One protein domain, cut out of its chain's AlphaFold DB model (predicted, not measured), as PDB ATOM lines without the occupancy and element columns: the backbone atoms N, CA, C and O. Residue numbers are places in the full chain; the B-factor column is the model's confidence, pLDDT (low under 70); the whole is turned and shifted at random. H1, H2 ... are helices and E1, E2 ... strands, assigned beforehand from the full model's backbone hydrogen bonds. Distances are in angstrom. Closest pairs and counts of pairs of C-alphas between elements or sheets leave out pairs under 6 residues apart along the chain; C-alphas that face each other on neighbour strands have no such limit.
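What this domain is: This is residues 63 to 170 of the 172 residues of an uncharacterized protein of Anderseniella sp (UniProt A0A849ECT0). A twisted sheet of five strands makes a wall, with the helical hairpin of H1 and H2 on one side of it: H2 packs over its E4 and E5 part, and H1 lies beside H2 and only grazes the sheet. The hairpin of E2 and E3 is much the longest, and its residues 126 to 137 reach past the other strands as a two-stranded arm that makes one end of the longest axis. The printed part has 108 residues, with two named helices and five named strands in the order E1 H1 H2 E2 E3 E4 E5. The sheet runs E1 E2 E3 E4 E5, antiparallel throughout, and the class is mixed, helices and strands. The whole is compact, with a radius of gyration of the C-alphas of 14.4 A, yet elongated in outline, spanning 48 by 27 by 27 A.

How they stand to each other: E2, residues 119 to 130, and E3, residues 133 to 147, form a hairpin, with N 121 and O 143 2.8 A apart; E2 bends by 51 degrees at residue 126. On the other side of E3 is E4, residues 152 to 159, with N 144 and O 156 at 2.7 A. E4 forms a hairpin with the edge strand E5, residues 162 to 169, where N 157 and O 164 are 2.8 A apart. E2, E3, E4 and E5 are a meander, each strand the antiparallel neighbour of the one before. The other edge strand, E1, residues 63 to 67, is antiparallel to E2, with N 66 and O 120 at 2.8 A. H2, residues 101 to 110, is on the sheet at a height of 9.1 A, only just over E4 with 3 of its C-alphas, and runs slantwise to the strands, at 50 degrees to E4 on the local plane. The closest C-alphas of H2 and E5 are those of Val 101 and Ser 168, 7.5 A apart. H1, residues 79 to 88, touches H2 at a shallow tilt of 21 degrees, opposite ways; their closest C-alphas, of Leu 85 and Ser 103, are 5.9 A apart. In H1 and H2 every O i to N i+4 pair is within hydrogen-bond range.

Where its parts are: E1 begins at C-alpha 63, (43.950, 39.815, 189.496), and is 13.7 A long. H1 measures 14.1 A and H2 14.3 A. E2 is 33.1 A long, and E3, 41.8 A, begins at C-alpha 133, (21.755, 35.303, 180.041). E4 measures 22.7 A, and E5, 23.3 A, ends at C-alpha 169, (62.137, 52.864, 189.213).

The domain as a whole: The C-alphas farthest apart, those of Pro 132 and Gln 150, are 48.1 A apart. The printed part has no cut. The links E1 to H1 and H1 to H2 are long. No printed residue has a pLDDT under 70.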
ATOM      1  N   LEU A  63      42.700  39.413 190.120       95.31
ATOM      2  CA  LEU A  63      43.950  39.815 189.496       95.31
ATOM      3  C   LEU A  63      44.743  38.577 189.100       95.31
ATOM      4  O   LEU A  63      45.124  37.795 189.970       95.31
ATOM      5  N   SER A  64      45.052  38.485 187.815       95.69
ATOM      6  CA  SER A  64      45.908  37.453 187.245       95.69
ATOM      7  C   SER A  64      47.205  38.070 186.736       95.69
ATOM      8  O   SER A  64      47.207  39.186 186.205       95.69
ATOM      9  N   LEU A  65      48.309  37.348 186.900       96.75
ATOM     10  CA  LEU A  65      49.636  37.737 186.432       96.75
ATOM     11  C   LEU A  65      50.100  36.757 185.360       96.75
ATOM     12  O   LEU A  65      50.001  35.551 185.535       96.75
ATOM     13  N   PHE A  66      50.654  37.277 184.276       96.50
ATOM     14  CA  PHE A  66      51.196  36.491 183.176       96.50
ATOM     15  C   PHE A  66      52.617  36.946 182.865       96.50
ATOM     16  O   PHE A  66      52.916  38.146 182.902       96.50
ATOM     17  N   ASP A  67      53.477  35.996 182.510       94.94
ATOM     18  CA  ASP A  67      54.785  36.278 181.925       94.94
ATOM     19  C   ASP A  67      54.629  36.262 180.408       94.94
ATOM     20  O   ASP A  67      54.295  35.231 179.834       94.94
ATOM     21  N   ARG A  68      54.887  37.378 179.721       91.25
ATOM     22  CA  ARG A  68      54.768  37.420 178.254       91.25
ATOM     23  C   ARG A  68      55.821  36.573 177.531       91.25
ATOM     24  O   ARG A  68      55.748  36.460 176.313       91.25
ATOM     25  N   ARG A  69      56.810  36.019 178.239       90.38
ATOM     26  CA  ARG A  69      57.758  35.038 177.684       90.38
ATOM     27  C   ARG A  69      57.137  33.650 177.542       90.38
ATOM     28  O   ARG A  69      57.627  32.860 176.745       90.38
ATOM     29  N   ILE A  70      56.106  33.351 178.334       87.12
ATOM     30  CA  ILE A  70      55.454  32.045 178.399       87.12
ATOM     31  C   ILE A  70      53.968  32.270 178.129       87.12
ATOM     32  O   ILE A  70      53.190  32.581 179.030       87.12
ATOM     33  N   ASP A  71      53.573  32.155 176.864       79.69
ATOM     34  CA  ASP A  71      52.188  32.400 176.477       79.69
ATOM     35  C   ASP A  71      51.234  31.370 177.102       79.69
ATOM     36  O   ASP A  71      51.482  30.165 177.106       79.69
ATOM     37  N   GLY A  72      50.106  31.871 177.613       78.56
ATOM     38  CA  GLY A  72      48.961  31.058 178.028       78.56
ATOM     39  C   GLY A  72      48.944  30.592 179.485       78.56
ATOM     40  O   GLY A  72      47.907  30.098 179.920       78.56
ATOM     41  N   PHE A  73      50.016  30.789 180.260       87.06
ATOM     42  CA  PHE A  73      50.067  30.343 181.657       87.06
ATOM     43  C   PHE A  73      50.007  31.507 182.648       87.06
ATOM     44  O   PHE A  73      50.836  32.418 182.633       87.06
ATOM     45  N   GLU A  74      49.011  31.455 183.533       93.12
ATOM     46  CA  GLU A  74      48.927  32.338 184.693       93.12
ATOM     47  C   GLU A  74      50.025  31.966 185.694       93.12
ATOM     48  O   GLU A  74      50.164  30.811 186.103       93.12
ATOM     49  N   ILE A  75      50.819  32.957 186.091       94.25
ATOM     50  CA  ILE A  75      51.791  32.811 187.165       94.25
ATOM     51  C   ILE A  75      51.031  32.892 188.491       94.25
ATOM     52  O   ILE A  75      50.364  33.904 188.739       94.25
ATOM     53  N   PRO A  76      51.170  31.899 189.386       93.75
ATOM     54  CA  PRO A  76      50.576  31.991 190.707       93.75
ATOM     55  C   PRO A  76      51.176  33.176 191.472       93.75
ATOM     56  O   PRO A  76      52.397  33.314 191.602       93.75
ATOM     57  N   ILE A  77      50.293  34.036 191.975       94.38
ATOM     58  CA  ILE A  77      50.638  35.116 192.895       94.38
ATOM     59  C   ILE A  77      50.392  34.610 194.310       94.38
ATOM     60  O   ILE A  77      49.299  34.122 194.601       94.38
ATOM     61  N   ASP A  78      51.371  34.778 195.195       95.06
ATOM     62  CA  ASP A  78      51.204  34.446 196.607       95.06
ATOM     63  C   ASP A  78      50.021  35.223 197.199       95.06
ATOM     64  O   ASP A  78      49.881  36.435 196.997       95.06
ATOM     65  N   ASP A  79      49.179  34.546 197.982       94.56
ATOM     66  CA  ASP A  79      47.954  35.134 198.538       94.56
ATOM     67  C   ASP A  79      48.226  36.426 199.320       94.56
ATOM     68  O   ASP A  79      47.461  37.388 199.229       94.56
ATOM     69  N   LYS A  80      49.353  36.478 200.040       96.00
ATOM     70  CA  LYS A  80      49.800  37.663 200.781       96.00
ATOM     71  C   LYS A  80      50.029  38.861 199.861       96.00
ATOM     72  O   LYS A  80      49.569  39.961 200.170       96.00
ATOM     73  N   ASP A  81      50.717  38.660 198.740       95.38
ATOM     74  CA  ASP A  81      50.984  39.723 197.774       95.38
ATOM     75  C   ASP A  81      49.714  40.112 197.017       95.38
ATOM     76  O   ASP A  81      49.472  41.300 196.809       95.38
ATOM     77  N   ARG A  82      48.847  39.144 196.691       94.56
ATOM     78  CA  ARG A  82      47.536  39.411 196.082       94.56
ATOM     79  C   ARG A  82      46.668  40.290 196.984       94.56
ATOM     80  O   ARG A  82      46.111  41.283 196.519       94.56
ATOM     81  N   VAL A  83      46.570  39.957 198.273       94.75
ATOM     82  CA  VAL A  83      45.806  40.736 199.262       94.75
ATOM     83  C   VAL A  83      46.423  42.116 199.466       94.75
ATOM     84  O   VAL A  83      45.691  43.105 199.510       94.75
ATOM     85  N   LYS A  84      47.755  42.210 199.545       95.88
ATOM     86  CA  LYS A  84      48.451  43.493 199.682       95.88
ATOM     87  C   LYS A  84      48.206  44.394 198.473       95.88
ATOM     88  O   LYS A  84      47.804  45.542 198.651       95.88
ATOM     89  N   LEU A  85      48.361  43.864 197.259       95.50
ATOM     90  CA  LEU A  85      48.134  44.607 196.024       95.50
ATOM     91  C   LEU A  85      46.672  45.047 195.915       95.50
ATOM     92  O   LEU A  85      46.409  46.205 195.596       95.50
ATOM     93  N   ALA A  86      45.718  44.177 196.253       94.12
ATOM     94  CA  ALA A  86      44.309  44.549 196.308       94.12
ATOM     95  C   ALA A  86      44.060  45.679 197.320       94.12
ATOM     96  O   ALA A  86      43.473  46.694 196.959       94.12
ATOM     97  N   SER A  87      44.549  45.549 198.556       95.19
ATOM     98  CA  SER A  87      44.386  46.555 199.615       95.19
ATOM     99  C   SER A  87      44.955  47.921 199.216       95.19
ATOM    100  O   SER A  87      44.263  48.937 199.288       95.19
ATOM    101  N   GLU A  88      46.178  47.951 198.681       95.81
ATOM    102  CA  GLU A  88      46.828  49.182 198.217       95.81
ATOM    103  C   GLU A  88      46.093  49.830 197.032       95.81
ATOM    104  O   GLU A  88      46.225  51.035 196.813       95.81
ATOM    105  N   ASN A  89      45.271  49.062 196.312       95.12
ATOM    106  CA  ASN A  89      44.388  49.514 195.236       95.12
ATOM    107  C   ASN A  89      42.912  49.589 195.667       95.12
ATOM    108  O   ASN A  89      42.009  49.444 194.841       95.12
ATOM    109  N   ASN A  90      42.651  49.826 196.958       93.94
ATOM    110  CA  ASN A  90      41.308  49.982 197.529       93.94
ATOM    111  C   ASN A  90      40.373  48.805 197.203       93.94
ATOM    112  O   ASN A  90      39.202  49.012 196.897       93.94
ATOM    113  N   PHE A  91      40.895  47.580 197.185       91.50
ATOM    114  CA  PHE A  91      40.191  46.357 196.779       91.50
ATOM    115  C   PHE A  91      39.455  46.480 195.437       91.50
ATOM    116  O   PHE A  91      38.406  45.863 195.244       91.50
ATOM    117  N   PHE A  92      39.985  47.308 194.530       92.44
ATOM    118  CA  PHE A  92      39.397  47.593 193.223       92.44
ATOM    119  C   PHE A  92      37.956  48.130 193.307       92.44
ATOM    120  O   PHE A  92      37.138  47.896 192.421       92.44
ATOM    121  N   ILE A  93      37.624  48.868 194.378       91.00
ATOM    122  CA  ILE A  93      36.321  49.542 194.515       91.00
ATOM    123  C   ILE A  93      36.102  50.522 193.355       91.00
ATOM    124  O   ILE A  93      34.999  50.589 192.815       91.00
ATOM    125  N   PHE A  94      37.142  51.263 192.968       92.38
ATOM    126  CA  PHE A  94      37.118  52.184 191.835       92.38
ATOM    127  C   PHE A  94      37.569  51.457 190.571       92.38
ATOM    128  O   PHE A  94      38.761  51.273 190.334       92.38
ATOM    129  N   ARG A  95      36.601  51.057 189.753       90.75
ATOM    130  CA  ARG A  95      36.797  50.179 188.591       90.75
ATOM    131  C   ARG A  95      37.731  50.795 187.548       90.75
ATOM    132  O   ARG A  95      38.630  50.139 187.037       90.75
ATOM    133  N   CYS A  96      37.590  52.101 187.322       90.88
ATOM    134  CA  CYS A  96      38.380  52.839 186.336       90.88
ATOM    135  C   CYS A  96      39.676  53.462 186.881       90.88
ATOM    136  O   CYS A  96      40.298  54.278 186.197       90.88
ATOM    137  N   GLN A  97      40.089  53.107 188.103       92.62
ATOM    138  CA  GLN A  97      41.349  53.566 188.680       92.62
ATOM    139  C   GLN A  97      42.512  52.663 188.227       92.62
ATOM    140  O   GLN A  97      42.482  51.461 188.490       92.62
ATOM    141  N   PRO A  98      43.562  53.205 187.577       93.38
ATOM    142  CA  PRO A  98      44.734  52.408 187.226       93.38
ATOM    143  C   PRO A  98      45.436  51.886 188.484       93.38
ATOM    144  O   PRO A  98      45.415  52.538 189.532       93.38
ATOM    145  N   LEU A  99      46.105  50.735 188.354       93.88
ATOM    146  CA  LEU A  99      46.922  50.176 189.429       93.88
ATOM    147  C   LEU A  99      47.947  51.210 189.905       93.88
ATOM    148  O   LEU A  99      48.682  51.797 189.107       93.88
ATOM    149  N   ARG A 100      48.003  51.435 191.219       95.25
ATOM    150  CA  ARG A 100      48.931  52.388 191.823       95.25
ATOM    151  C   ARG A 100      50.361  51.935 191.566       95.25
ATOM    152  O   ARG A 100      50.751  50.840 191.965       95.25
ATOM    153  N   VAL A 101      51.174  52.817 190.990       95.00
ATOM    154  CA  VAL A 101      52.588  52.537 190.689       95.00
ATOM    155  C   VAL A 101      53.359  52.103 191.940       95.00
ATOM    156  O   VAL A 101      54.135  51.155 191.876       95.00
ATOM    157  N   ALA A 102      53.083  52.724 193.090       95.12
ATOM    158  CA  ALA A 102      53.684  52.353 194.372       95.12
ATOM    159  C   ALA A 102      53.390  50.897 194.783       95.12
ATOM    160  O   ALA A 102      54.266  50.214 195.320       95.12
ATOM    161  N   SER A 103      52.187  50.398 194.479       95.94
ATOM    162  CA  SER A 103      51.826  49.003 194.759       95.94
ATOM    163  C   SER A 103      52.563  48.024 193.853       95.94
ATOM    164  O   SER A 103      53.059  46.999 194.314       95.94
ATOM    165  N   LEU A 104      52.746  48.390 192.579       95.44
ATOM    166  CA  LEU A 104      53.538  47.608 191.629       95.44
ATOM    167  C   LEU A 104      55.009  47.559 192.044       95.44
ATOM    168  O   LEU A 104      55.610  46.491 192.039       95.44
ATOM    169  N   GLN A 105      55.587  48.693 192.449       95.75
ATOM    170  CA  GLN A 105      56.957  48.739 192.965       95.75
ATOM    171  C   GLN A 105      57.117  47.823 194.181       95.75
ATOM    172  O   GLN A 105      58.081  47.069 194.254       95.75
ATOM    173  N   THR A 106      56.174  47.870 195.122       95.44
ATOM    174  CA  THR A 106      56.194  47.020 196.318       95.44
ATOM    175  C   THR A 106      56.084  45.538 195.959       95.44
ATOM    176  O   THR A 106      56.866  44.732 196.457       95.44
ATOM    177  N   PHE A 107      55.175  45.187 195.051       96.12
ATOM    178  CA  PHE A 107      55.019  43.825 194.544       96.12
ATOM    179  C   PHE A 107      56.305  43.290 193.901       96.12
ATOM    180  O   PHE A 107      56.768  42.206 194.250       96.12
ATOM    181  N   LEU A 108      56.910  44.070 193.002       95.94
ATOM    182  CA  LEU A 108      58.138  43.690 192.301       95.94
ATOM    183  C   LEU A 108      59.347  43.610 193.247       95.94
ATOM    184  O   LEU A 108      60.184  42.729 193.082       95.94
ATOM    185  N   LYS A 109      59.420  44.467 194.276       94.56
ATOM    186  CA  LYS A 109      60.443  44.372 195.336       94.56
ATOM    187  C   LYS A 109      60.332  43.079 196.134       94.56
ATOM    188  O   LYS A 109      61.351  42.467 196.434       94.56
ATOM    189  N   ASN A 110      59.108  42.672 196.467       95.56
ATOM    190  CA  ASN A 110      58.861  41.420 197.182       95.56
ATOM    191  C   ASN A 110      59.134  40.188 196.307       95.56
ATOM    192  O   ASN A 110      59.412  39.115 196.831       95.56
ATOM    193  N   ASN A 111      59.072  40.344 194.982       95.88
ATOM    194  CA  ASN A 111      59.189  39.258 194.018       95.88
ATOM    195  C   ASN A 111      60.317  39.517 192.999       95.88
ATOM    196  O   ASN A 111      60.043  39.683 191.806       95.88
ATOM    197  N   PRO A 112      61.599  39.493 193.419       94.19
ATOM    198  CA  PRO A 112      62.733  39.803 192.542       94.19
ATOM    199  C   PRO A 112      62.863  38.849 191.344       94.19
ATOM    200  O   PRO A 112      63.464  39.209 190.337       94.19
ATOM    201  N   ARG A 113      62.246  37.659 191.401       93.75
ATOM    202  CA  ARG A 113      62.152  36.716 190.270       93.75
ATOM    203  C   ARG A 113      61.455  37.293 189.031       93.75
ATOM    204  O   ARG A 113      61.638  36.771 187.937       93.75
ATOM    205  N   PHE A 114      60.643  38.336 189.198       94.12
ATOM    206  CA  PHE A 114      59.942  38.999 188.097       94.12
ATOM    207  C   PHE A 114      60.722  40.183 187.511       94.12
ATOM    208  O   PHE A 114      60.295  40.777 186.518       94.12
ATOM    209  N   THR A 115      61.875  40.521 188.090       93.69
ATOM    210  CA  THR A 115      62.768  41.543 187.545       93.69
ATOM    211  C   THR A 115      63.329  41.093 186.198       93.69
ATOM    212  O   THR A 115      63.776  39.960 186.039       93.69
ATOM    213  N   GLY A 116      63.269  41.971 185.198       93.44
ATOM    214  CA  GLY A 116      63.647  41.671 183.814       93.44
ATOM    215  C   GLY A 116      62.578  40.931 182.997       93.44
ATOM    216  O   GLY A 116      62.685  40.879 181.772       93.44
ATOM    217  N   ALA A 117      61.523  40.399 183.623       94.25
ATOM    218  CA  ALA A 117      60.446  39.705 182.919       94.25
ATOM    219  C   ALA A 117      59.394  40.694 182.374       94.25
ATOM    220  O   ALA A 117      58.942  41.569 183.116       94.25
ATOM    221  N   PRO A 118      58.961  40.586 181.106       95.06
ATOM    222  CA  PRO A 118      57.821  41.346 180.610       95.06
ATOM    223  C   PRO A 118      56.532  40.791 181.227       95.06
ATOM    224  O   PRO A 118      56.069  39.712 180.864       95.06
ATOM    225  N   LEU A 119      55.940  41.525 182.166       96.56
ATOM    226  CA  LEU A 119      54.759  41.071 182.901       96.56
ATOM    227  C   LEU A 119      53.482  41.651 182.309       96.56
ATOM    228  O   LEU A 119      53.464  42.780 181.818       96.56
ATOM    229  N   ARG A 120      52.383  40.911 182.435       96.56
ATOM    230  CA  ARG A 120      51.034  41.403 182.165       96.56
ATOM    231  C   ARG A 120      50.132  41.089 183.351       96.56
ATOM    232  O   ARG A 120      49.929  39.932 183.690       96.56
ATOM    233  N   PHE A 121      49.562  42.125 183.944       96.56
ATOM    234  CA  PHE A 121      48.503  42.027 184.935       96.56
ATOM    235  C   PHE A 121      47.162  42.191 184.231       96.56
ATOM    236  O   PHE A 121      46.963  43.146 183.475       96.56
ATOM    237  N   ILE A 122      46.240  41.271 184.484       95.62
ATOM    238  CA  ILE A 122      44.870  41.336 183.983       95.62
ATOM    239  C   ILE A 122      43.944  41.334 185.194       95.62
ATOM    240  O   ILE A 122      43.895  40.366 185.946       95.62
ATOM    241  N   LEU A 123      43.219  42.434 185.388       95.69
ATOM    242  CA  LEU A 123      42.128  42.499 186.348       95.69
ATOM    243  C   LEU A 123      40.847  42.100 185.628       95.69
ATOM    244  O   LEU A 123      40.448  42.743 184.654       95.69
ATOM    245  N   THR A 124      40.207  41.051 186.114       94.81
ATOM    246  CA  THR A 124      38.959  40.525 185.571       94.81
ATOM    247  C   THR A 124      37.834  40.673 186.582       94.81
ATOM    248  O   THR A 124      38.062  40.647 187.791       94.81
ATOM    249  N   GLU A 125      36.609  40.824 186.093       93.94
ATOM    250  CA  GLU A 125      35.409  40.950 186.920       93.94
ATOM    251  C   GLU A 125      34.287  40.084 186.349       93.94
ATOM    252  O   GLU A 125      34.167  39.929 185.133       93.94
ATOM    253  N   GLN A 126      33.446  39.528 187.217       92.62
ATOM    254  CA  GLN A 126      32.184  38.920 186.819       92.62
ATOM    255  C   GLN A 126      31.231  39.994 186.298       92.62
ATOM    256  O   GLN A 126      30.989  41.024 186.928       92.62
ATOM    257  N   THR A 127      30.662  39.726 185.135       88.69
ATOM    258  CA  THR A 127      29.711  40.590 184.452       88.69
ATOM    259  C   THR A 127      28.491  39.776 184.061       88.69
ATOM    260  O   THR A 127      28.590  38.585 183.774       88.69
ATOM    261  N   PHE A 128      27.325  40.416 184.082       87.00
ATOM    262  CA  PHE A 128      26.085  39.802 183.631       87.00
ATOM    263  C   PHE A 128      25.863  40.147 182.162       87.00
ATOM    264  O   PHE A 128      25.623  41.308 181.826       87.00
ATOM    265  N   LEU A 129      25.945  39.147 181.295       86.56
ATOM    266  CA  LEU A 129      25.579  39.255 179.891       86.56
ATOM    267  C   LEU A 129      24.103  38.894 179.751       86.56
ATOM    268  O   LEU A 129      23.631  37.971 180.410       86.56
ATOM    269  N   ARG A 130      23.365  39.657 178.937       84.88
ATOM    270  CA  ARG A 130      21.912  39.487 178.770       84.88
ATOM    271  C   ARG A 130      21.526  38.602 177.584       84.88
ATOM    272  O   ARG A 130      20.375  38.195 177.527       84.88
ATOM    273  N   ASP A 131      22.458  38.299 176.681       84.38
ATOM    274  CA  ASP A 131      22.166  37.538 175.463       84.38
ATOM    275  C   ASP A 131      23.328  36.608 175.042       84.38
ATOM    276  O   ASP A 131      24.329  37.076 174.490       84.38
ATOM    277  N   PRO A 132      23.243  35.295 175.334       89.56
ATOM    278  CA  PRO A 132      22.336  34.671 176.300       89.56
ATOM    279  C   PRO A 132      22.602  35.157 177.732       89.56
ATOM    280  O   PRO A 132      23.689  35.650 178.047       89.56
ATOM    281  N   ILE A 133      21.618  34.975 178.620       87.25
ATOM    282  CA  ILE A 133      21.755  35.303 180.041       87.25
ATOM    283  C   ILE A 133      22.834  34.423 180.678       87.25
ATOM    284  O   ILE A 133      22.627  33.227 180.883       87.25
ATOM    285  N   ARG A 134      23.986  35.013 181.010       90.94
ATOM    286  CA  ARG A 134      25.069  34.319 181.716       90.94
ATOM    287  C   ARG A 134      25.932  35.277 182.525       90.94
ATOM    288  O   ARG A 134      26.079  36.448 182.183       90.94
ATOM    289  N   ALA A 135      26.536  34.755 183.585       89.19
ATOM    290  CA  ALA A 135      27.612  35.437 184.285       89.19
ATOM    291  C   ALA A 135      28.950  35.024 183.662       89.19
ATOM    292  O   ALA A 135      29.281  33.840 183.641       89.19
ATOM    293  N   GLU A 136      29.716  35.989 183.161       92.88
ATOM    294  CA  GLU A 136      31.020  35.748 182.543       92.88
ATOM    295  C   GLU A 136      32.077  36.662 183.159       92.88
ATOM    296  O   GLU A 136      31.817  37.831 183.456       92.88
ATOM    297  N   ARG A 137      33.276  36.118 183.382       93.25
ATOM    298  CA  ARG A 137      34.404  36.878 183.914       93.25
ATOM    299  C   ARG A 137      35.162  37.514 182.755       93.25
ATOM    300  O   ARG A 137      35.799  36.812 181.979       93.25
ATOM    301  N   LEU A 138      35.090  38.837 182.649       92.38
ATOM    302  CA  LEU A 138      35.672  39.596 181.546       92.38
ATOM    303  C   LEU A 138      36.844  40.463 182.024       92.38
ATOM    304  O   LEU A 138      36.821  40.957 183.156       92.38
ATOM    305  N   PRO A 139      37.871  40.675 181.180       92.75
ATOM    306  CA  PRO A 139      38.961  41.587 181.494       92.75
ATOM    307  C   PRO A 139      38.445  43.025 181.561       92.75
ATOM    308  O   PRO A 139      37.866  43.548 180.611       92.75
ATOM    309  N   HIS A 140      38.685  43.670 182.698       90.25
ATOM    310  CA  HIS A 140      38.294  45.049 182.961       90.25
ATOM    311  C   HIS A 140      39.481  46.019 182.854       90.25
ATOM    312  O   HIS A 140      39.343  47.145 182.369       90.25
ATOM    313  N   SER A 141      40.666  45.571 183.272       94.25
ATOM    314  CA  SER A 141      41.909  46.337 183.187       94.25
ATOM    315  C   SER A 141      43.057  45.435 182.764       94.25
ATOM    316  O   SER A 141      43.179  44.308 183.243       94.25
ATOM    317  N   ILE A 142      43.901  45.937 181.869       95.69
ATOM    318  CA  ILE A 142      45.134  45.270 181.454       95.69
ATOM    319  C   ILE A 142      46.278  46.243 181.684       95.69
ATOM    320  O   ILE A 142      46.222  47.387 181.231       95.69
ATOM    321  N   LEU A 143      47.321  45.775 182.356       97.00
ATOM    322  CA  LEU A 143      48.567  46.489 182.575       97.00
ATOM    323  C   LEU A 143      49.722  45.611 182.110       97.00
ATOM    324  O   LEU A 143      49.857  44.475 182.546       97.00
ATOM    325  N   GLU A 144      50.597  46.161 181.289       96.94
ATOM    326  CA  GLU A 144      51.852  45.543 180.896       96.94
ATOM    327  C   GLU A 144      53.029  46.295 181.507       96.94
ATOM    328  O   GLU A 144      53.032  47.526 181.564       96.94
ATOM    329  N   ILE A 145      54.037  45.541 181.930       97.00
ATOM    330  CA  ILE A 145      55.312  46.042 182.429       97.00
ATOM    331  C   ILE A 145      56.415  45.550 181.497       97.00
ATOM    332  O   ILE A 145      56.473  44.370 181.150       97.00
ATOM    333  N   ARG A 146      57.307  46.460 181.105       96.81
ATOM    334  CA  ARG A 146      58.512  46.161 180.328       96.81
ATOM    335  C   ARG A 146      59.720  46.779 181.002       96.81
ATOM    336  O   ARG A 146      59.737  47.974 181.278       96.81
ATOM    337  N   TRP A 147      60.742  45.973 181.240       96.31
ATOM    338  CA  TRP A 147      61.978  46.443 181.851       96.31
ATOM    339  C   TRP A 147      62.812  47.229 180.845       96.31
ATOM    340  O   TRP A 147      62.994  46.798 179.708       96.31
ATOM    341  N   THR A 148      63.304  48.387 181.273       95.94
ATOM    342  CA  THR A 148      64.216  49.247 180.501       95.94
ATOM    343  C   THR A 148      65.628  49.265 181.084       95.94
ATOM    344  O   THR A 148      66.548  49.776 180.454       95.94
ATOM    345  N   GLY A 149      65.810  48.685 182.270       92.94
ATOM    346  CA  GLY A 149      67.082  48.521 182.963       92.94
ATOM    347  C   GLY A 149      66.926  47.546 184.131       92.94
ATOM    348  O   GLY A 149      65.878  46.918 184.276       92.94
ATOM    349  N   GLN A 150      67.948  47.427 184.980       90.56
ATOM    350  CA  GLN A 150      67.894  46.542 186.155       90.56
ATOM    351  C   GLN A 150      66.891  47.026 187.212       90.56
ATOM    352  O   GLN A 150      66.181  46.221 187.803       90.56
ATOM    353  N   ASP A 151      66.802  48.343 187.399       94.12
ATOM    354  CA  ASP A 151      65.943  48.967 188.409       94.12
ATOM    355  C   ASP A 151      64.845  49.844 187.797       94.12
ATOM    356  O   ASP A 151      64.165  50.558 188.529       94.12
ATOM    357  N   SER A 152      64.655  49.835 186.475       96.62
ATOM    358  CA  SER A 152      63.665  50.680 185.801       96.62
ATOM    359  C   SER A 152      62.755  49.887 184.879       96.62
ATOM    360  O   SER A 152      63.188  48.990 184.151       96.62
ATOM    361  N   PHE A 153      61.482  50.265 184.882       96.94
ATOM    362  CA  PHE A 153      60.480  49.673 184.018       96.94
ATOM    363  C   PHE A 153      59.512  50.725 183.490       96.94
ATOM    364  O   PHE A 153      59.128  51.680 184.172       96.94
ATOM    365  N   ASP A 154      59.095  50.501 182.258       97.62
ATOM    366  CA  ASP A 154      58.000  51.201 181.625       97.62
ATOM    367  C   ASP A 154      56.729  50.385 181.862       97.62
ATOM    368  O   ASP A 154      56.746  49.151 181.866       97.62
ATOM    369  N   TYR A 155      55.613  51.071 182.071       97.19
ATOM    370  CA  TYR A 155      54.314  50.432 182.205       97.19
ATOM    371  C   TYR A 155      53.306  51.088 181.274       97.19
ATOM    372  O   TYR A 155      53.328  52.303 181.060       97.19
ATOM    373  N   ALA A 156      52.418  50.283 180.706       97.56
ATOM    374  CA  ALA A 156      51.346  50.753 179.846       97.56
ATOM    375  C   ALA A 156      50.137  49.835 179.970       97.56
ATOM    376  O   ALA A 156      50.278  48.626 180.114       97.56
ATOM    377  N   GLY A 157      48.942  50.395 179.900       95.75
ATOM    378  CA  GLY A 157      47.727  49.627 180.072       95.75
ATOM    379  C   GLY A 157      46.498  50.333 179.542       95.75
ATOM    380  O   GLY A 157      46.546  51.484 179.098       95.75
ATOM    381  N   LYS A 158      45.379  49.620 179.603       96.50
ATOM    382  CA  LYS A 158      44.056  50.125 179.256       96.50
ATOM    383  C   LYS A 158      43.094  49.781 180.381       96.50
ATOM    384  O   LYS A 158      43.003  48.623 180.778       96.50
ATOM    385  N   ILE A 159      42.368  50.785 180.859       94.62
ATOM    386  CA  ILE A 159      41.339  50.633 181.885       94.62
ATOM    387  C   ILE A 159      40.123  51.476 181.516       94.62
ATOM    388  O   ILE A 159      40.267  52.647 181.163       94.62
ATOM    389  N   CYS A 160      38.928  50.879 181.518       90.06
ATOM    390  CA  CYS A 160      37.692  51.547 181.084       90.06
ATOM    391  C   CYS A 160      37.837  52.331 179.760       90.06
ATOM    392  O   CYS A 160      37.407  53.476 179.644       90.06
ATOM    393  N   GLY A 161      38.536  51.764 178.770       89.75
ATOM    394  CA  GLY A 161      38.769  52.431 177.483       89.75
ATOM    395  C   GLY A 161      39.919  53.447 177.459       89.75
ATOM    396  O   GLY A 161      40.418  53.748 176.377       89.75
ATOM    397  N   LYS A 162      40.394  53.925 178.614       93.31
ATOM    398  CA  LYS A 162      41.469  54.920 178.720       93.31
ATOM    399  C   LYS A 162      42.835  54.247 178.752       93.31
ATOM    400  O   LYS A 162      43.051  53.300 179.507       93.31
ATOM    401  N   ILE A 163      43.757  54.753 177.939       95.44
ATOM    402  CA  ILE A 163      45.155  54.318 177.940       95.44
ATOM    403  C   ILE A 163      45.889  55.063 179.051       95.44
ATOM    404  O   ILE A 163      45.775  56.283 179.165       95.44
ATOM    405  N   PHE A 164      46.670  54.340 179.843       95.00
ATOM    406  CA  PHE A 164      47.573  54.923 180.828       95.00
ATOM    407  C   PHE A 164      48.971  54.348 180.632       95.00
ATOM    408  O   PHE A 164      49.129  53.183 180.276       95.00
ATOM    409  N   ARG A 165      49.995  55.181 180.812       97.06
ATOM    410  CA  ARG A 165      51.393  54.792 180.629       97.06
ATOM    411  C   ARG A 165      52.307  55.641 181.491       97.06
ATOM    412  O   ARG A 165      51.968  56.778 181.810       97.06
ATOM    413  N   GLY A 166      53.479  55.117 181.796       97.00
ATOM    414  CA  GLY A 166      54.512  55.861 182.490       97.00
ATOM    415  C   GLY A 166      55.784  55.051 182.651       97.00
ATOM    416  O   GLY A 166      55.928  53.959 182.104       97.00
ATOM    417  N   LYS A 167      56.712  55.622 183.411       97.12
ATOM    418  CA  LYS A 167      57.980  54.997 183.775       97.12
ATOM    419  C   LYS A 167      58.119  55.012 185.281       97.12
ATOM    420  O   LYS A 167      57.600  55.912 185.942       97.12
ATOM    421  N   SER A 168      58.796  54.014 185.820       96.56
ATOM    422  CA  SER A 168      59.056  53.923 187.245       96.56
ATOM    423  C   SER A 168      60.396  53.257 187.512       96.56
ATOM    424  O   SER A 168      60.930  52.533 186.669       96.56
ATOM    425  N   LYS A 169      60.940  53.519 188.697       95.38
ATOM    426  CA  LYS A 169      62.137  52.864 189.213       95.38
ATOM    427  C   LYS A 169      61.779  52.041 190.443       95.38
ATOM    428  O   LYS A 169      60.933  52.452 191.231       95.38
ATOM    429  N   LEU A 170      62.402  50.883 190.620       91.06
ATOM    430  CA  LEU A 170      62.286  50.086 191.838       91.06
ATOM    431  C   LEU A 170      62.918  50.820 193.023       91.06
ATOM    432  O   LEU A 170      62.316  50.907 194.094       91.06
TER     433      LEU A 170